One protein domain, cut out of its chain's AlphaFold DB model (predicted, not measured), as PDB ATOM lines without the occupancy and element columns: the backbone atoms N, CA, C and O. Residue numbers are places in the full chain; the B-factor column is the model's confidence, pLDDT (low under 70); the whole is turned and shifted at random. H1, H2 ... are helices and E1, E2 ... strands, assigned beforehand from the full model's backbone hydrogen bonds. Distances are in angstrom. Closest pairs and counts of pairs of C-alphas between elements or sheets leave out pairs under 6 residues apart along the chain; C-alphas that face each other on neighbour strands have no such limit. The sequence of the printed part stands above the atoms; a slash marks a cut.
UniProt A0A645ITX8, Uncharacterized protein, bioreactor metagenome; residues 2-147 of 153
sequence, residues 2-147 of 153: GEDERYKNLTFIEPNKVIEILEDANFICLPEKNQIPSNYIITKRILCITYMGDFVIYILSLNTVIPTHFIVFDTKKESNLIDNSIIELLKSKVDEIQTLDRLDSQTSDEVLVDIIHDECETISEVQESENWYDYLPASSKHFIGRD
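AT A GLANCE: This is residues 2 to 147 of the 153 residues of an uncharacterized protein of bioreactor metagenome (UniProt A0A645ITX8). With little regular structure, the printed part is a small body, a three-stranded sheet with H2 across it, from which residues 2 to 12 and a long arm, residues 108 to 147 with H3, stick out. The 146 residues, 49 in named elements, run H1 E1 E2 E3 H2 H3, mixed in class; E1 E2 E3 is a meander, each strand the antiparallel neighbour of the one before. The whole is extended, radius of gyration of the C-alphas 28.2 A, spans 94 by 55 by 28 A.

HOW THE PARTS SIT: H1, residues 15 to 24, only grazes the sheet. E1, residues 41 to 50, and E2, residues 53 to 61, form a hairpin; N 46 and O 57, 2.9 A apart, are within hydrogen-bond range. E2 and E3, residues 69 to 74, form another, with N 58 and O 71 at 2.9 A. H2, residues 84 to 93, is on the sheet, its height over the sheet 9.7 A. H3, residues 132 to 135, is apart from H2. Every O i to N i+4 pair is within range in H1 and H2; H3 is too short for one.

IN THESE COORDINATES: E1 measures 25.9 A, E2 25.7 A. C-alpha 15 is at (216.664, 253.331, 262.943), C-alpha 135 at (202.799, 220.372, 210.233).

THE WHOLE: The printed part has no cut. Links H1 to E1 and H2 to H3 are long. Residues 105 to 128 are among those under pLDDT 70.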
ATOM      1  N   GLY A   2     225.115 237.418 272.762       55.53
ATOM      2  CA  GLY A   2     224.187 237.831 273.830       55.53
ATOM      3  C   GLY A   2     224.587 237.502 275.272       55.53
ATOM      4  O   GLY A   2     223.725 237.576 276.132       55.53
ATOM      5  N   GLU A   3     225.843 237.143 275.562       65.62
ATOM      6  CA  GLU A   3     226.245 236.695 276.917       65.62
ATOM      7  C   GLU A   3     227.556 237.327 277.425       65.62
ATOM      8  O   GLU A   3     228.268 236.744 278.235       65.62
ATOM      9  N   ASP A   4     227.910 238.522 276.953       76.94
ATOM     10  CA  ASP A   4     229.088 239.238 277.458       76.94
ATOM     11  C   ASP A   4     228.632 240.330 278.439       76.94
ATOM     12  O   ASP A   4     227.915 241.259 278.055       76.94
ATOM     13  N   GLU A   5     229.022 240.210 279.716       81.31
ATOM     14  CA  GLU A   5     228.586 241.101 280.808       81.31
ATOM     15  C   GLU A   5     228.855 242.586 280.529       81.31
ATOM     16  O   GLU A   5     228.171 243.464 281.060       81.31
ATOM     17  N   ARG A   6     229.811 242.882 279.645       77.31
ATOM     18  CA  ARG A   6     230.160 244.243 279.228       77.31
ATOM     19  C   ARG A   6     229.010 244.987 278.543       77.31
ATOM     20  O   ARG A   6     228.973 246.212 278.610       77.31
ATOM     21  N   TYR A   7     228.063 244.281 277.925       78.12
ATOM     22  CA  TYR A   7     226.926 244.892 277.223       78.12
ATOM     23  C   TYR A   7     225.640 244.949 278.061       78.12
ATOM     24  O   TYR A   7     224.604 245.360 277.550       78.12
ATOM     25  N   LYS A   8     225.686 244.594 279.355       79.62
ATOM     26  CA  LYS A   8     224.504 244.520 280.236       79.62
ATOM     27  C   LYS A   8     223.703 245.826 280.337       79.62
ATOM     28  O   LYS A   8     222.493 245.784 280.519       79.62
ATOM     29  N   ASN A   9     224.377 246.968 280.207       84.44
ATOM     30  CA  ASN A   9     223.761 248.299 280.267       84.44
ATOM     31  C   ASN A   9     223.680 248.979 278.893       84.44
ATOM     32  O   ASN A   9     223.442 250.183 278.821       84.44
ATOM     33  N   LEU A  10     223.951 248.248 277.810       84.19
ATOM     34  CA  LEU A  10     223.992 248.812 276.472       84.19
ATOM     35  C   LEU A  10     222.685 248.499 275.744       84.19
ATOM     36  O   LEU A  10     222.383 247.344 275.454       84.19
ATOM     37  N   THR A  11     221.921 249.544 275.438       83.19
ATOM     38  CA  THR A  11     220.695 249.425 274.647       83.19
ATOM     39  C   THR A  11     221.004 249.774 273.202       83.19
ATOM     40  O   THR A  11     221.440 250.885 272.905       83.19
ATOM     41  N   PHE A  12     220.761 248.833 272.295       84.81
ATOM     42  CA  PHE A  12     220.817 249.088 270.861       84.81
ATOM     43  C   PHE A  12     219.448 249.566 270.382       84.81
ATOM     44  O   PHE A  12     218.431 248.939 270.674       84.81
ATOM     45  N   ILE A  13     219.429 250.681 269.657       86.75
ATOM     46  CA  ILE A  13     218.215 251.260 269.085       86.75
ATOM     47  C   ILE A  13     218.358 251.206 267.568       86.75
ATOM     48  O   ILE A  13     219.308 251.753 267.007       86.75
ATOM     49  N   GLU A  14     217.425 250.529 266.908       88.19
ATOM     50  CA  GLU A  14     217.379 250.467 265.449       88.19
ATOM     51  C   GLU A  14     216.815 251.766 264.849       88.19
ATOM     52  O   GLU A  14     216.036 252.454 265.512       88.19
ATOM     53  N   PRO A  15     217.124 252.093 263.579       84.88
ATOM     54  CA  PRO A  15     216.664 253.331 262.943       84.88
ATOM     55  C   PRO A  15     215.147 253.547 263.011       84.88
ATOM     56  O   PRO A  15     214.695 254.658 263.275       84.88
ATOM     57  N   ASN A  16     214.357 252.481 262.850       84.44
ATOM     58  CA  ASN A  16     212.899 252.552 262.966       84.44
ATOM     59  C   ASN A  16     212.469 253.035 264.355       84.44
ATOM     60  O   ASN A  16     211.580 253.875 264.473       84.44
ATOM     61  N   LYS A  17     213.149 252.548 265.398       86.81
ATOM     62  CA  LYS A  17     212.865 252.929 266.779       86.81
ATOM     63  C   LYS A  17     213.336 254.349 267.087       86.81
ATOM     64  O   LYS A  17     212.696 255.032 267.873       86.81
ATOM     65  N   VAL A  18     214.409 254.817 266.445       87.00
ATOM     66  CA  VAL A  18     214.839 256.224 266.537       87.00
ATOM     67  C   VAL A  18     213.761 257.156 265.987       87.00
ATOM     68  O   VAL A  18     213.431 258.136 266.642       87.00
ATOM     69  N   ILE A  19     213.193 256.845 264.819       84.56
ATOM     70  CA  ILE A  19     212.128 257.661 264.213       84.56
ATOM     71  C   ILE A  19     210.900 257.713 265.130       84.56
ATOM     72  O   ILE A  19     210.394 258.799 265.379       84.56
ATOM     73  N   GLU A  20     210.474 256.572 265.678       85.88
ATOM     74  CA  GLU A  20     209.350 256.498 266.625       85.88
ATOM     75  C   GLU A  20     209.603 257.348 267.882       85.88
ATOM     76  O   GLU A  20     208.764 258.150 268.268       85.88
ATOM     77  N   ILE A  21     210.799 257.257 268.479       87.56
ATOM     78  CA  ILE A  21     211.160 258.064 269.658       87.56
ATOM     79  C   ILE A  21     211.154 259.565 269.332       87.56
ATOM     80  O   ILE A  21     210.758 260.376 270.168       87.56
ATOM     81  N   LEU A  22     211.624 259.951 268.145       85.81
ATOM     82  CA  LEU A  22     211.641 261.351 267.717       85.81
ATOM     83  C   LEU A  22     210.229 261.892 267.470       85.81
ATOM     84  O   LEU A  22     209.982 263.068 267.742       85.81
ATOM     85  N   GLU A  23     209.328 261.054 266.965       84.81
ATOM     86  CA  GLU A  23     207.911 261.374 266.787       84.81
ATOM     87  C   GLU A  23     207.217 261.525 268.149       84.81
ATOM     88  O   GLU A  23     206.636 262.573 268.419       84.81
ATOM     89  N   ASP A  24     207.390 260.559 269.058       86.44
ATOM     90  CA  ASP A  24     206.838 260.594 270.423       86.44
ATOM     91  C   ASP A  24     207.310 261.823 271.217       86.44
ATOM     92  O   ASP A  24     206.582 262.389 272.037       86.44
ATOM     93  N   ALA A  25     208.552 262.248 270.982       86.38
ATOM     94  CA  ALA A  25     209.143 263.423 271.608       86.38
ATOM     95  C   ALA A  25     208.760 264.752 270.922       86.38
ATOM     96  O   ALA A  25     209.252 265.802 271.343       86.38
ATOM     97  N   ASN A  26     207.899 264.733 269.895       80.19
ATOM     98  CA  ASN A  26     207.506 265.887 269.074       80.19
ATOM     99  C   ASN A  26     208.689 266.627 268.412       80.19
ATOM    100  O   ASN A  26     208.601 267.823 268.129       80.19
ATOM    101  N   PHE A  27     209.811 265.942 268.163       80.69
ATOM    102  CA  PHE A  27     210.931 266.515 267.404       80.69
ATOM    103  C   PHE A  27     210.694 266.463 265.897       80.69
ATOM    104  O   PHE A  27     211.168 267.340 265.172       80.69
ATOM    105  N   ILE A  28     209.978 265.441 265.431       82.62
ATOM    106  CA  ILE A  28     209.578 265.300 264.034       82.62
ATOM    107  C   ILE A  28     208.066 265.127 263.953       82.62
ATOM    108  O   ILE A  28     207.483 264.364 264.718       82.62
ATOM    109  N   CYS A  29     207.442 265.819 263.009       77.69
ATOM    110  CA  CYS A  29     206.074 265.560 262.606       77.69
ATOM    111  C   CYS A  29     206.101 264.742 261.314       77.69
ATOM    112  O   CYS A  29     206.759 265.126 260.342       77.69
ATOM    113  N   LEU A  30     205.440 263.587 261.322       77.31
ATOM    114  CA  LEU A  30     205.268 262.782 260.123       77.31
ATOM    115  C   LEU A  30     203.965 263.178 259.427       77.31
ATOM    116  O   LEU A  30     202.950 263.361 260.096       77.31
ATOM    117  N   PRO A  31     203.965 263.270 258.090       73.44
ATOM    118  CA  PRO A  31     202.756 263.581 257.350       73.44
ATOM    119  C   PRO A  31     201.686 262.505 257.529       73.44
ATOM    120  O   PRO A  31     201.973 261.300 257.519       73.44
ATOM    121  N   GLU A  32     200.430 262.939 257.626       68.50
ATOM    122  CA  GLU A  32     199.297 262.023 257.601       68.50
ATOM    123  C   GLU A  32     199.248 261.255 256.271       68.50
ATOM    124  O   GLU A  32     199.566 261.780 255.201       68.50
ATOM    125  N   LYS A  33     198.764 260.005 256.314       65.00
ATOM    126  CA  LYS A  33     198.664 259.122 255.133       65.00
ATOM    127  C   LYS A  33     197.896 259.743 253.960       65.00
ATOM    128  O   LYS A  33     198.136 259.358 252.824       65.00
ATOM    129  N   ASN A  34     197.008 260.700 254.225       62.56
ATOM    130  CA  ASN A  34     196.214 261.388 253.208       62.56
ATOM    131  C   ASN A  34     197.034 262.335 252.316       62.56
ATOM    132  O   ASN A  34     196.556 262.729 251.257       62.56
ATOM    133  N   GLN A  35     198.251 262.705 252.724       66.69
ATOM    134  CA  GLN A  35     199.144 263.568 251.944       66.69
ATOM    135  C   GLN A  35     199.987 262.784 250.923       66.69
ATOM    136  O   GLN A  35     200.691 263.381 250.110       66.69
ATOM    137  N   ILE A  36     199.925 261.449 250.952       70.56
ATOM    138  CA  ILE A  36     200.592 260.563 249.996       70.56
ATOM    139  C   ILE A  36     199.504 259.989 249.078       70.56
ATOM    140  O   ILE A  36     198.541 259.411 249.589       70.56
ATOM    141  N   PRO A  37     199.600 260.120 247.740       71.12
ATOM    142  CA  PRO A  37     198.540 259.629 246.871       71.12
ATOM    143  C   PRO A  37     198.420 258.108 246.976       71.12
ATOM    144  O   PRO A  37     199.417 257.384 246.962       71.12
ATOM    145  N   SER A  38     197.183 257.620 247.052       70.06
ATOM    146  CA  SER A  38     196.849 256.222 247.370       70.06
ATOM    147  C   SER A  38     197.388 255.194 246.369       70.06
ATOM    148  O   SER A  38     197.468 254.013 246.688       70.06
ATOM    149  N   ASN A  39     197.763 255.642 245.169       77.19
ATOM    150  CA  ASN A  39     198.291 254.796 244.100       77.19
ATOM    151  C   ASN A  39     199.776 254.437 244.294       77.19
ATOM    152  O   ASN A  39     200.307 253.620 243.543       77.19
ATOM    153  N   TYR A  40     200.448 255.045 245.276       80.81
ATOM    154  CA  TYR A  40     201.873 254.848 245.526       80.81
ATOM    155  C   TYR A  40     202.137 254.007 246.773       80.81
ATOM    156  O   TYR A  40     201.502 254.167 247.816       80.81
ATOM    157  N   ILE A  41     203.152 253.150 246.682       82.19
ATOM    158  CA  ILE A  41     203.666 252.350 247.794       82.19
ATOM    159  C   ILE A  41     204.959 252.984 248.306       82.19
ATOM    160  O   ILE A  41     205.895 253.232 247.542       82.19
ATOM    161  N   ILE A  42     205.033 253.208 249.620       85.25
ATOM    162  CA  ILE A  42     206.244 253.698 250.285       85.25
ATOM    163  C   ILE A  42     207.266 252.565 250.334       85.25
ATOM    164  O   ILE A  42     207.076 251.575 251.037       85.25
ATOM    165  N   THR A  43     208.366 252.733 249.609       86.38
ATOM    166  CA  THR A  43     209.456 251.750 249.555       86.38
ATOM    167  C   THR A  43     210.489 252.013 250.643       86.38
ATOM    168  O   THR A  43     210.987 251.088 251.282       86.38
ATOM    169  N   LYS A  44     210.815 253.287 250.878       86.12
ATOM    170  CA  LYS A  44     211.825 253.684 251.857       86.12
ATOM    171  C   LYS A  44     211.503 255.046 252.450       86.12
ATOM    172  O   LYS A  44     210.895 255.897 251.802       86.12
ATOM    173  N   ARG A  45     211.932 255.233 253.694       87.31
ATOM    174  CA  ARG A  45     211.855 256.494 254.427       87.31
ATOM    175  C   ARG A  45     213.257 256.931 254.804       87.31
ATOM    176  O   ARG A  45     214.046 256.117 255.281       87.31
ATOM    177  N   ILE A  46     213.553 258.204 254.593       88.25
ATOM    178  CA  ILE A  46     214.851 258.797 254.899       88.25
ATOM    179  C   ILE A  46     214.601 260.058 255.721       88.25
ATOM    180  O   ILE A  46     213.826 260.919 255.316       88.25
ATOM    181  N   LEU A  47     215.250 260.156 256.880       87.88
ATOM    182  CA  LEU A  47     215.282 261.375 257.682       87.88
ATOM    183  C   LEU A  47     216.576 262.131 257.360       87.88
ATOM    184  O   LEU A  47     217.673 261.616 257.578       87.88
ATOM    185  N   CYS A  48     216.443 263.347 256.843       87.12
ATOM    186  CA  CYS A  48     217.540 264.221 256.457       87.12
ATOM    187  C   CYS A  48     217.625 265.408 257.417       87.12
ATOM    188  O   CYS A  48     216.820 266.331 257.349       87.12
ATOM    189  N   ILE A  49     218.635 265.397 258.282       86.12
ATOM    190  CA  ILE A  49     218.941 266.500 259.197       86.12
ATOM    191  C   ILE A  49     219.982 267.385 258.518       86.12
ATOM    192  O   ILE A  49     221.107 266.949 258.263       86.12
ATOM    193  N   THR A  50     219.607 268.616 258.181       85.69
ATOM    194  CA  THR A  50     220.473 269.548 257.451       85.69
ATOM    195  C   THR A  50     220.515 270.912 258.132       85.69
ATOM    196  O   THR A  50     219.677 271.250 258.961       85.69
ATOM    197  N   TYR A  51     221.485 271.744 257.751       86.19
ATOM    198  CA  TYR A  51     221.564 273.121 258.250       86.19
ATOM    199  C   TYR A  51     220.421 274.018 257.743       86.19
ATOM    200  O   TYR A  51     220.167 275.062 258.336       86.19
ATOM    201  N   MET A  52     219.748 273.626 256.653       81.44
ATOM    202  CA  MET A  52     218.574 274.328 256.123       81.44
ATOM    203  C   MET A  52     217.287 273.939 256.853       81.44
ATOM    204  O   MET A  52     216.296 274.659 256.775       81.44
ATOM    205  N   GLY A  53     217.295 272.806 257.550       84.75
ATOM    206  CA  GLY A  53     216.115 272.242 258.177       84.75
ATOM    207  C   GLY A  53     216.168 270.724 258.248       84.75
ATOM    208  O   GLY A  53     217.105 270.075 257.770       84.75
ATOM    209  N   ASP A  54     215.121 270.186 258.847       87.31
ATOM    210  CA  ASP A  54     214.930 268.766 259.067       87.31
ATOM    211  C   ASP A  54     213.833 268.304 258.106       87.31
ATOM    212  O   ASP A  54     212.741 268.871 258.073       87.31
ATOM    213  N   PHE A  55     214.140 267.307 257.281       87.62
ATOM    214  CA  PHE A  55     213.261 266.860 256.205       87.62
ATOM    215  C   PHE A  55     213.055 265.355 256.266       87.62
ATOM    216  O   PHE A  55     213.990 264.598 256.529       87.62
ATOM    217  N   VAL A  56     211.842 264.904 255.967       87.38
ATOM    218  CA  VAL A  56     211.542 263.486 255.758       87.38
ATOM    219  C   VAL A  56     211.260 263.264 254.285       87.38
ATOM    220  O   VAL A  56     210.400 263.906 253.690       87.38
ATOM    221  N   ILE A  57     211.989 262.318 253.709       88.19
ATOM    222  CA  ILE A  57     211.861 261.920 252.318       88.19
ATOM    223  C   ILE A  57     211.213 260.544 252.261       88.19
ATOM    224  O   ILE A  57     211.672 259.590 252.901       88.19
ATOM    225  N   TYR A  58     210.163 260.443 251.460       87.75
ATOM    226  CA  TYR A  58     209.509 259.192 251.116       87.75
ATOM    227  C   TYR A  58     209.873 258.829 249.690       87.75
ATOM    228  O   TYR A  58     209.620 259.599 248.769       87.75
ATOM    229  N   ILE A  59     210.443 257.644 249.515       87.69
ATOM    230  CA  ILE A  59     210.664 257.051 248.201       87.69
ATOM    231  C   ILE A  59     209.451 256.184 247.873       87.69
ATOM    232  O   ILE A  59     209.056 255.323 248.667       87.69
ATOM    233  N   LEU A  60     208.872 256.425 246.704       87.81
ATOM    234  CA  LEU A  60     207.607 255.870 246.259       87.81
ATOM    235  C   LEU A  60     207.779 255.037 244.990       87.81
ATOM    236  O   LEU A  60     208.563 255.369 244.096       87.81
ATOM    237  N   SER A  61     206.976 253.983 244.889       83.75
ATOM    238  CA  SER A  61     206.805 253.219 243.657       83.75
ATOM    239  C   SER A  61     205.335 253.153 243.253       83.75
ATOM    240  O   SER A  61     204.445 253.046 244.099       83.75
ATOM    241  N   LEU A  62     205.095 253.215 241.946       79.69
ATOM    242  CA  LEU A  62     203.787 253.039 241.327       79.69
ATOM    243  C   LEU A  62     203.587 251.549 241.021       79.69
ATOM    244  O   LEU A  62     203.926 251.112 239.925       79.69
ATOM    245  N   ASN A  63     203.124 250.767 242.006       69.12
ATOM    246  CA  ASN A  63     202.833 249.321 241.910       69.12
ATOM    247  C   ASN A  63     203.902 248.445 241.213       69.12
ATOM    248  O   ASN A  63     203.623 247.323 240.792       69.12
ATOM    249  N   THR A  64     205.133 248.932 241.097       68.94
ATOM    250  CA  THR A  64     206.237 248.287 240.387       68.94
ATOM    251  C   THR A  64     207.358 247.996 241.380       68.94
ATOM    252  O   THR A  64     207.337 248.427 242.530       68.94
ATOM    253  N   VAL A  65     208.347 247.203 240.975       69.75
ATOM    254  CA  VAL A  65     209.488 246.880 241.853       69.75
ATOM    255  C   VAL A  65     210.472 248.054 241.940       69.75
ATOM    256  O   VAL A  65     211.263 248.145 242.877       69.75
ATOM    257  N   ILE A  66     210.427 248.965 240.966       77.44
ATOM    258  CA  ILE A  66     211.393 250.049 240.819       77.44
ATOM    259  C   ILE A  66     210.801 251.329 241.426       77.44
ATOM    260  O   ILE A  66     209.665 251.692 241.100       77.44
ATOM    261  N   PRO A  67     211.532 252.028 242.309       80.56
ATOM    262  CA  PRO A  67     211.123 253.342 242.780       80.56
ATOM    263  C   PRO A  67     211.170 254.359 241.643       80.56
ATOM    264  O   PRO A  67     212.159 254.428 240.917       80.56
ATOM    265  N   THR A  68     210.113 255.150 241.502       82.25
ATOM    266  CA  THR A  68     209.981 256.131 240.414       82.25
ATOM    267  C   THR A  68     209.892 257.556 240.938       82.25
ATOM    268  O   THR A  68     210.430 258.474 240.324       82.25
ATOM    269  N   HIS A  69     209.285 257.739 242.111       87.00
ATOM    270  CA  HIS A  69     208.983 259.061 242.646       87.00
ATOM    271  C   HIS A  69     209.523 259.239 244.061       87.00
ATOM    272  O   HIS A  69     209.753 258.273 244.793       87.00
ATOM    273  N   PHE A  70     209.679 260.490 244.475       88.69
ATOM    274  CA  PHE A  70     209.917 260.845 245.866       88.69
ATOM    275  C   PHE A  70     209.076 262.056 246.283       88.69
ATOM    276  O   PHE A  70     208.784 262.938 245.475       88.69
ATOM    277  N   ILE A  71     208.706 262.102 247.562       86.81
ATOM    278  CA  ILE A  71     208.067 263.260 248.203       86.81
ATOM    279  C   ILE A  71     208.939 263.698 249.373       86.81
ATOM    280  O   ILE A  71     209.508 262.859 250.076       86.81
ATOM    281  N   VAL A  72     209.037 265.007 249.586       87.38
ATOM    282  CA  VAL A  72     209.774 265.601 250.701       87.38
ATOM    283  C   VAL A  72     208.815 266.411 251.561       87.38
ATOM    284  O   VAL A  72     208.089 267.257 251.050       87.38
ATOM    285  N   PHE A  73     208.880 266.179 252.866       84.00
ATOM    286  CA  PHE A  73     208.131 266.901 253.884       84.00
ATOM    287  C   PHE A  73     209.104 267.601 254.831       84.00
ATOM    288  O   PHE A  73     210.161 267.056 255.159       84.00
ATOM    289  N   ASP A  74     208.747 268.798 255.283       85.06
ATOM    290  CA  ASP A  74     209.425 269.461 256.398       85.06
ATOM    291  C   ASP A  74     208.950 268.805 257.707       85.06
ATOM    292  O   ASP A  74     207.759 268.582 257.903       85.06
ATOM    293  N   THR A  75     209.857 268.452 258.619       79.88
ATOM    294  CA  THR A  75     209.442 267.813 259.881       79.88
ATOM    295  C   THR A  75     208.819 268.787 260.870       79.88
ATOM    296  O   THR A  75     208.232 268.349 261.858       79.88
ATOM    297  N   LYS A  76     208.965 270.099 260.654       76.88
ATOM    298  CA  LYS A  76     208.397 271.152 261.513       76.88
ATOM    299  C   LYS A  76     207.080 271.692 260.981       76.88
ATOM    300  O   LYS A  76     206.296 272.254 261.744       76.88
ATOM    301  N   LYS A  77     206.853 271.567 259.676       69.12
ATOM    302  CA  LYS A  77     205.630 271.990 259.002       69.12
ATOM    303  C   LYS A  77     205.103 270.799 258.224       69.12
ATOM    304  O   LYS A  77     205.753 270.372 257.286       69.12
ATOM    305  N   GLU A  78     203.882 270.359 258.510       62.72
ATOM    306  CA  GLU A  78     203.156 269.330 257.736       62.72
ATOM    307  C   GLU A  78     202.874 269.732 256.265       62.72
ATOM    308  O   GLU A  78     201.991 269.182 255.611       62.72
ATOM    309  N   SER A  79     203.569 270.741 255.728       63.66
ATOM    310  CA  SER A  79     203.382 271.269 254.387       63.66
ATOM    311  C   SER A  79     204.457 270.749 253.438       63.66
ATOM    312  O   SER A  79     205.649 270.879 253.709       63.66
ATOM    313  N   ASN A  80     204.027 270.296 252.263       64.31
ATOM    314  CA  ASN A  80     204.885 269.871 251.149       64.31
ATOM    315  C   ASN A  80     205.503 271.022 250.338       64.31
ATOM    316  O   ASN A  80     206.142 270.806 249.309       64.31
ATOM    317  N   LEU A  81     205.291 272.265 250.769       65.06
ATOM    318  CA  LEU A  81     205.810 273.447 250.097       65.06
ATOM    319  C   LEU A  81     207.261 273.685 250.509       65.06
ATOM    320  O   LEU A  81     207.541 274.438 251.440       65.06
ATOM    321  N   ILE A  82     208.172 273.016 249.807       75.38
ATOM    322  CA  ILE A  82     209.617 273.160 249.988       75.38
ATOM    323  C   ILE A  82     210.204 273.885 248.778       75.38
ATOM    324  O   ILE A  82     209.880 273.566 247.628       75.38
ATOM    325  N   ASP A  83     211.080 274.850 249.059       80.62
ATOM    326  CA  ASP A  83     211.797 275.619 248.048       80.62
ATOM    327  C   ASP A  83     212.633 274.703 247.142       80.62
ATOM    328  O   ASP A  83     213.339 273.801 247.602       80.62
ATOM    329  N   ASN A  84     212.622 274.983 245.837       82.56
ATOM    330  CA  ASN A  84     213.362 274.195 244.846       82.56
ATOM    331  C   ASN A  84     214.874 274.141 245.131       82.56
ATOM    332  O   ASN A  84     215.510 273.124 244.864       82.56
ATOM    333  N   SER A  85     215.439 275.190 245.735       82.81
ATOM    334  CA  SER A  85     216.854 275.248 246.127       82.81
ATOM    335  C   SER A  85     217.232 274.179 247.158       82.81
ATOM    336  O   SER A  85     218.312 273.591 247.086       82.81
ATOM    337  N   ILE A  86     216.336 273.890 248.105       84.62
ATOM    338  CA  ILE A  86     216.529 272.844 249.117       84.62
ATOM    339  C   ILE A  86     216.480 271.472 248.447       84.62
ATOM    340  O   ILE A  86     217.243 270.578 248.797       84.62
ATOM    341  N   ILE A  87     215.627 271.301 247.444       85.50
ATOM    342  CA  ILE A  87     215.457 270.016 246.764       85.50
ATOM    343  C   ILE A  87     216.630 269.699 245.851       85.50
ATOM    344  O   ILE A  87     217.083 268.557 245.831       85.50
ATOM    345  N   GLU A  88     217.186 270.693 245.162       85.81
ATOM    346  CA  GLU A  88     218.453 270.533 244.444       85.81
ATOM    347  C   GLU A  88     219.587 270.139 245.400       85.81
ATOM    348  O   GLU A  88     220.365 269.229 245.101       85.81
ATOM    349  N   LEU A  89     219.643 270.754 246.587       86.25
ATOM    350  CA  LEU A  89     220.610 270.384 247.618       86.25
ATOM    351  C   LEU A  89     220.412 268.932 248.072       86.25
ATOM    352  O   LEU A  89     221.386 268.178 248.120       86.25
ATOM    353  N   LEU A  90     219.176 268.523 248.369       86.69
ATOM    354  CA  LEU A  90     218.859 267.153 248.774       86.69
ATOM    355  C   LEU A  90     219.232 266.156 247.671       86.69
ATOM    356  O   LEU A  90     219.936 265.188 247.960       86.69
ATOM    357  N   LYS A  91     218.873 266.428 246.409       88.31
ATOM    358  CA  LYS A  91     219.279 265.607 245.257       88.31
ATOM    359  C   LYS A  91     220.798 265.496 245.151       88.31
ATOM    360  O   LYS A  91     221.317 264.410 244.938       88.31
ATOM    361  N   SER A  92     221.539 266.579 245.381       86.81
ATOM    362  CA  SER A  92     223.007 266.542 245.315       86.81
ATOM    363  C   SER A  92     223.673 265.688 246.405       86.81
ATOM    364  O   SER A  92     224.832 265.304 246.253       86.81
ATOM    365  N   LYS A  93     222.985 265.433 247.527       86.94
ATOM    366  CA  LYS A  93     223.555 264.762 248.710       86.94
ATOM    367  C   LYS A  93     223.034 263.354 248.942       86.94
ATOM    368  O   LYS A  93     223.715 262.580 249.609       86.94
ATOM    369  N   VAL A  94     221.848 263.036 248.444       86.88
ATOM    370  CA  VAL A  94     221.214 261.734 248.626       86.88
ATOM    371  C   VAL A  94     221.159 261.043 247.268       86.88
ATOM    372  O   VAL A  94     220.313 261.357 246.433       86.88
ATOM    373  N   ASP A  95     222.066 260.090 247.054       85.31
ATOM    374  CA  ASP A  95     222.222 259.392 245.767       85.31
ATOM    375  C   ASP A  95     220.930 258.696 245.310       85.31
ATOM    376  O   ASP A  95     220.606 258.681 244.126       85.31
ATOM    377  N   GLU A  96     220.135 258.195 246.256       83.19
ATOM    378  CA  GLU A  96     218.897 257.454 245.984       83.19
ATOM    379  C   GLU A  96     217.782 258.300 245.355       83.19
ATOM    380  O   GLU A  96     216.883 257.743 244.735       83.19
ATOM    381  N   ILE A  97     217.822 259.628 245.502       86.19
ATOM    382  CA  ILE A  97     216.795 260.534 244.958       86.19
ATOM    383  C   ILE A  97     217.272 261.318 243.735       86.19
ATOM    384  O   ILE A  97     216.495 262.082 243.162       86.19
ATOM    385  N   GLN A  98     218.533 261.150 243.320       83.56
ATOM    386  CA  GLN A  98     219.100 261.875 242.177       83.56
ATOM    387  C   GLN A  98     218.316 261.613 240.891       83.56
ATOM    388  O   GLN A  98     218.018 262.548 240.148       83.56
ATOM    389  N   THR A  99     217.958 260.350 240.659       83.00
ATOM    390  CA  THR A  99     217.277 259.888 239.444       83.00
ATOM    391  C   THR A  99     215.756 259.875 239.558       83.00
ATOM    392  O   THR A  99     215.099 259.538 238.582       83.00
ATOM    393  N   LEU A 100     215.199 260.179 240.734       85.12
ATOM    394  CA  LEU A 100     213.760 260.093 240.988       85.12
ATOM    395  C   LEU A 100     213.052 261.416 240.679       85.12
ATOM    396  O   LEU A 100     213.617 262.512 240.836       85.12
ATOM    397  N   ASP A 101     211.780 261.300 240.309       83.31
ATOM    398  CA  ASP A 101     210.916 262.442 240.038       83.31
ATOM    399  C   ASP A 101     210.237 262.938 241.314       83.31
ATOM    400  O   ASP A 101     209.777 262.164 242.157       83.31
ATOM    401  N   ARG A 102     210.212 264.262 241.481       82.62
ATOM    402  CA  ARG A 102     209.564 264.896 242.628       82.62
ATOM    403  C   ARG A 102     208.061 264.872 242.396       82.62
ATOM    404  O   ARG A 102     207.598 265.374 241.376       82.62
ATOM    405  N   LEU A 103     207.318 264.374 243.373       81.00
ATOM    406  CA  LEU A 103     205.869 264.489 243.397       81.00
ATOM    407  C   LEU A 103     205.470 265.615 244.357       81.00
ATOM    408  O   LEU A 103     205.726 265.544 245.559       81.00
ATOM    409  N   ASP A 104     204.856 266.664 243.817       72.00
ATOM    410  CA  ASP A 104     204.301 267.749 244.617       72.00
ATOM    411  C   ASP A 104     202.886 267.400 245.070       72.00
ATOM    412  O   ASP A 104     201.996 267.120 244.273       72.00
ATOM    413  N   SER A 105     202.663 267.431 246.380       60.34
ATOM    414  CA  SER A 105     201.331 267.296 246.967       60.34
ATOM    415  C   SER A 105     200.618 268.648 246.898       60.34
ATOM    416  O   SER A 105     200.437 269.330 247.910       60.34
ATOM    417  N   GLN A 106     200.221 269.058 245.697       51.75
ATOM    418  CA  GLN A 106     199.213 270.094 245.503       51.75
ATOM    419  C   GLN A 106     198.029 269.473 244.760       51.75
ATOM    420  O   GLN A 106     198.183 268.943 243.671       51.75
ATOM    421  N   THR A 107     196.880 269.517 245.444       38.88
ATOM    422  CA  THR A 107     195.512 269.633 244.915       38.88
ATOM    423  C   THR A 107     195.151 268.800 243.695       38.88
ATOM    424  O   THR A 107     195.524 269.171 242.598       38.88
ATOM    425  N   SER A 108     194.301 267.787 243.908       42.44
ATOM    426  CA  SER A 108     193.162 267.454 243.033       42.44
ATOM    427  C   SER A 108     193.327 267.836 241.561       42.44
ATOM    428  O   SER A 108     192.505 268.582 241.028       42.44
ATOM    429  N   ASP A 109     194.368 267.339 240.911       37.97
ATOM    430  CA  ASP A 109     194.371 267.324 239.469       37.97
ATOM    431  C   ASP A 109     193.503 266.136 239.111       37.97
ATOM    432  O   ASP A 109     193.757 264.988 239.496       37.97
ATOM    433  N   GLU A 110     192.375 266.482 238.494       42.44
ATOM    434  CA  GLU A 110     191.611 265.623 237.616       42.44
ATOM    435  C   GLU A 110     192.552 264.557 237.083       42.44
ATOM    436  O   GLU A 110     193.588 264.873 236.495       42.44
ATOM    437  N   VAL A 111     192.220 263.297 237.362       38.94
ATOM    438  CA  VAL A 111     192.839 262.181 236.674       38.94
ATOM    439  C   VAL A 111     192.615 262.493 235.199       38.94
ATOM    440  O   VAL A 111     191.544 262.220 234.658       38.94
ATOM    441  N   LEU A 112     193.604 263.111 234.552       44.53
ATOM    442  CA  LEU A 112     193.825 262.944 233.140       44.53
ATOM    443  C   LEU A 112     194.137 261.464 233.063       44.53
ATOM    444  O   LEU A 112     195.272 261.011 233.188       44.53
ATOM    445  N   VAL A 113     193.054 260.693 232.981       42.69
ATOM    446  CA  VAL A 113     193.048 259.425 232.305       42.69
ATOM    447  C   VAL A 113     193.488 259.847 230.917       42.69
ATOM    448  O   VAL A 113     192.668 260.183 230.065       42.69
ATOM    449  N   ASP A 114     194.803 259.910 230.713       40.53
ATOM    450  CA  ASP A 114     195.339 259.521 229.438       40.53
ATOM    451  C   ASP A 114     194.675 258.175 229.228       40.53
ATOM    452  O   ASP A 114     194.970 257.177 229.892       40.53
ATOM    453  N   ILE A 115     193.644 258.195 228.385       47.16
ATOM    454  CA  ILE A 115     193.176 257.020 227.697       47.16
ATOM    455  C   ILE A 115     194.388 256.672 226.845       47.16
ATOM    456  O   ILE A 115     194.458 257.005 225.664       47.16
ATOM    457  N   ILE A 116     195.390 256.065 227.486       48.72
ATOM    458  CA  ILE A 116     196.266 255.115 226.857       48.72
ATOM    459  C   ILE A 116     195.235 254.190 226.238       48.72
ATOM    460  O   ILE A 116     194.510 253.476 226.932       48.72
ATOM    461  N   HIS A 117     195.036 254.349 224.929       48.44
ATOM    462  CA  HIS A 117     194.548 253.246 224.144       48.44
ATOM    463  C   HIS A 117     195.461 252.115 224.589       48.44
ATOM    464  O   HIS A 117     196.658 252.155 224.305       48.44
ATOM    465  N   ASP A 118     194.920 251.184 225.372       53.16
ATOM    466  CA  ASP A 118     195.437 249.835 225.403       53.16
ATOM    467  C   ASP A 118     195.368 249.404 223.938       53.16
ATOM    468  O   ASP A 118     194.394 248.816 223.465       53.16
ATOM    469  N   GLU A 119     196.401 249.758 223.176       54.81
ATOM    470  CA  GLU A 119     196.860 248.950 222.078       54.81
ATOM    471  C   GLU A 119     197.278 247.662 222.768       54.81
ATOM    472  O   GLU A 119     198.417 247.469 223.181       54.81
ATOM    473  N   CYS A 120     196.275 246.826 223.034       50.59
ATOM    474  CA  CYS A 120     196.462 245.478 223.490       50.59
ATOM    475  C   CYS A 120     197.209 244.812 222.343       50.59
ATOM    476  O   CYS A 120     196.599 244.337 221.380       50.59
ATOM    477  N   GLU A 121     198.541 244.854 222.397       53.66
ATOM    478  CA  GLU A 121     199.375 243.996 221.587       53.66
ATOM    479  C   GLU A 121     198.922 242.586 221.941       53.66
ATOM    480  O   GLU A 121     199.231 242.041 223.001       53.66
ATOM    481  N   THR A 122     198.071 242.027 221.084       63.28
ATOM    482  CA  THR A 122     197.590 240.664 221.224       63.28
ATOM    483  C   THR A 122     198.769 239.781 220.851       63.28
ATOM    484  O   THR A 122     198.885 239.307 219.723       63.28
ATOM    485  N   ILE A 123     199.698 239.615 221.788       66.38
ATOM    486  CA  ILE A 123     200.797 238.670 221.676       66.38
ATOM    487  C   ILE A 123     200.148 237.296 221.819       66.38
ATOM    488  O   ILE A 123     199.873 236.815 222.915       66.38
ATOM    489  N   SER A 124     199.813 236.701 220.677       66.38
ATOM    490  CA  SER A 124     199.391 235.308 220.617       66.38
ATOM    491  C   SER A 124     200.639 234.441 220.641       66.38
ATOM    492  O   SER A 124     201.499 234.566 219.768       66.38
ATOM    493  N   GLU A 125     200.738 233.562 221.632       61.59
ATOM    494  CA  GLU A 125     201.773 232.535 221.669       61.59
ATOM    495  C   GLU A 125     201.643 231.647 220.427       61.59
ATOM    496  O   GLU A 125     200.599 231.031 220.178       61.59
ATOM    497  N   VAL A 126     202.700 231.596 219.616       68.00
ATOM    498  CA  VAL A 126     202.772 230.659 218.496       68.00
ATOM    499  C   VAL A 126     202.889 229.268 219.101       68.00
ATOM    500  O   VAL A 126     203.870 228.966 219.774       68.00
ATOM    501  N   GLN A 127     201.876 228.432 218.886       66.25
ATOM    502  CA  GLN A 127     201.919 227.038 219.310       66.25
ATOM    503  C   GLN A 127     203.041 226.334 218.542       66.25
ATOM    504  O   GLN A 127     202.928 226.067 217.343       66.25
ATOM    505  N   GLU A 128     204.145 226.078 219.232       68.44
ATOM    506  CA  GLU A 128     205.209 225.220 218.740       68.44
ATOM    507  C   GLU A 128     204.733 223.774 218.852       68.44
ATOM    508  O   GLU A 128     204.275 223.332 219.906       68.44
ATOM    509  N   SER A 129     204.803 223.023 217.758       71.12
ATOM    510  CA  SER A 129     204.536 221.594 217.831       71.12
ATOM    511  C   SER A 129     205.768 220.874 218.361       71.12
ATOM    512  O   SER A 129     206.869 221.090 217.850       71.12
ATOM    513  N   GLU A 130     205.587 219.939 219.289       72.75
ATOM    514  CA  GLU A 130     206.679 219.078 219.758       72.75
ATOM    515  C   GLU A 130     207.246 218.201 218.630       72.75
ATOM    516  O   GLU A 130     208.397 217.768 218.693       72.75
ATOM    517  N   ASN A 131     206.457 217.947 217.577       75.75
ATOM    518  CA  ASN A 131     206.820 217.017 216.523       75.75
ATOM    519  C   ASN A 131     206.642 217.591 215.117       75.75
ATOM    520  O   ASN A 131     205.608 218.139 214.756       75.75
ATOM    521  N   TRP A 132     207.626 217.335 214.251       68.31
ATOM    522  CA  TRP A 132     207.638 217.827 212.866       68.31
ATOM    523  C   TRP A 132     206.423 217.394 212.020       68.31
ATOM    524  O   TRP A 132     206.112 218.032 211.014       68.31
ATOM    525  N   TYR A 133     205.752 216.300 212.391       69.50
ATOM    526  CA  TYR A 133     204.590 215.771 211.676       69.50
ATOM    527  C   TYR A 133     203.275 216.480 212.020       69.50
ATOM    528  O   TYR A 133     202.290 216.271 211.317       69.50
ATOM    529  N   ASP A 134     203.250 217.360 213.017       73.44
ATOM    530  CA  ASP A 134     202.071 218.183 213.315       73.44
ATOM    531  C   ASP A 134     201.859 219.281 212.255       73.44
ATOM    532  O   ASP A 134     200.757 219.797 212.083       73.44
ATOM    533  N   TYR A 135     202.889 219.557 211.446       70.75
ATOM    534  CA  TYR A 135     202.799 220.372 210.233       70.75
ATOM    535  C   TYR A 135     202.299 219.591 209.007       70.75
ATOM    536  O   TYR A 135     202.282 220.130 207.895       70.75
ATOM    537  N   LEU A 136     201.913 218.315 209.156       72.00
ATOM    538  CA  LEU A 136     201.310 217.577 208.052       72.00
ATOM    539  C   LEU A 136     199.988 218.249 207.654       72.00
ATOM    540  O   LEU A 136     199.130 218.499 208.502       72.00
ATOM    541  N   PRO A 137     199.773 218.516 206.356       71.62
ATOM    542  CA  PRO A 137     198.525 219.102 205.905       71.62
ATOM    543  C   PRO A 137     197.352 218.188 206.269       71.62
ATOM    544  O   PRO A 137     197.376 216.988 205.991       71.62
ATOM    545  N   ALA A 138     196.282 218.777 206.810       70.06
ATOM    546  CA  ALA A 138     195.084 218.070 207.279       70.06
ATOM    547  C   ALA A 138     194.377 217.218 206.201       70.06
ATOM    548  O   ALA A 138     193.487 216.424 206.498       70.06
ATOM    549  N   SER A 139     194.738 217.381 204.927       68.69
ATOM    550  CA  SER A 139     194.223 216.569 203.830       68.69
ATOM    551  C   SER A 139     195.249 216.449 202.711       68.69
ATOM    552  O   SER A 139     196.009 217.380 202.438       68.69
ATOM    553  N   SER A 140     195.194 215.337 201.980       66.31
ATOM    554  CA  SER A 140     196.009 215.094 200.787       66.31
ATOM    555  C   SER A 140     195.812 216.132 199.678       66.31
ATOM    556  O   SER A 140     196.668 216.235 198.810       66.31
ATOM    557  N   LYS A 141     194.713 216.900 199.698       67.44
ATOM    558  CA  LYS A 141     194.445 217.990 198.742       67.44
ATOM    559  C   LYS A 141     195.307 219.239 198.969       67.44
ATOM    560  O   LYS A 141     195.435 220.044 198.058       67.44
ATOM    561  N   HIS A 142     195.886 219.396 200.159       68.19
ATOM    562  CA  HIS A 142     196.742 220.537 200.514       68.19
ATOM    563  C   HIS A 142     198.237 220.190 200.433       68.19
ATOM    564  O   HIS A 142     199.083 220.939 200.916       68.19
ATOM    565  N   PHE A 143     198.579 219.039 199.845       67.88
ATOM    566  CA  PHE A 143     199.957 218.592 199.701       67.88
ATOM    567  C   PHE A 143     200.564 219.180 198.424       67.88
ATOM    568  O   PHE A 143     200.250 218.749 197.319       67.88
ATOM    569  N   ILE A 144     201.453 220.161 198.559       69.94
ATOM    570  CA  ILE A 144     202.102 220.797 197.409       69.94
ATOM    571  C   ILE A 144     203.296 219.929 196.977       69.94
ATOM    572  O   ILE A 144     204.201 219.661 197.765       69.94
ATOM    573  N   GLY A 145     203.309 219.475 195.721       65.44
ATOM    574  CA  GLY A 145     204.508 218.900 195.092       65.44
ATOM    575  C   GLY A 145     204.633 217.370 195.062       65.44
ATOM    576  O   GLY A 145     205.691 216.873 194.683       65.44
ATOM    577  N   ARG A 146     203.587 216.594 195.402       64.06
ATOM    578  CA  ARG A 146     203.599 215.111 195.280       64.06
ATOM    579  C   ARG A 146     202.390 214.489 194.566       64.06
ATOM    580  O   ARG A 146     202.116 213.305 194.754       64.06
ATOM    581  N   ASP A 147     201.738 215.220 193.666       59.88
ATOM    582  CA  ASP A 147     200.573 214.702 192.922       59.88
ATOM    583  C   ASP A 147     200.882 213.454 192.080       59.88
ATOM    584  O   ASP A 147     200.015 212.616 191.856       59.88
TER     585      ASP A 147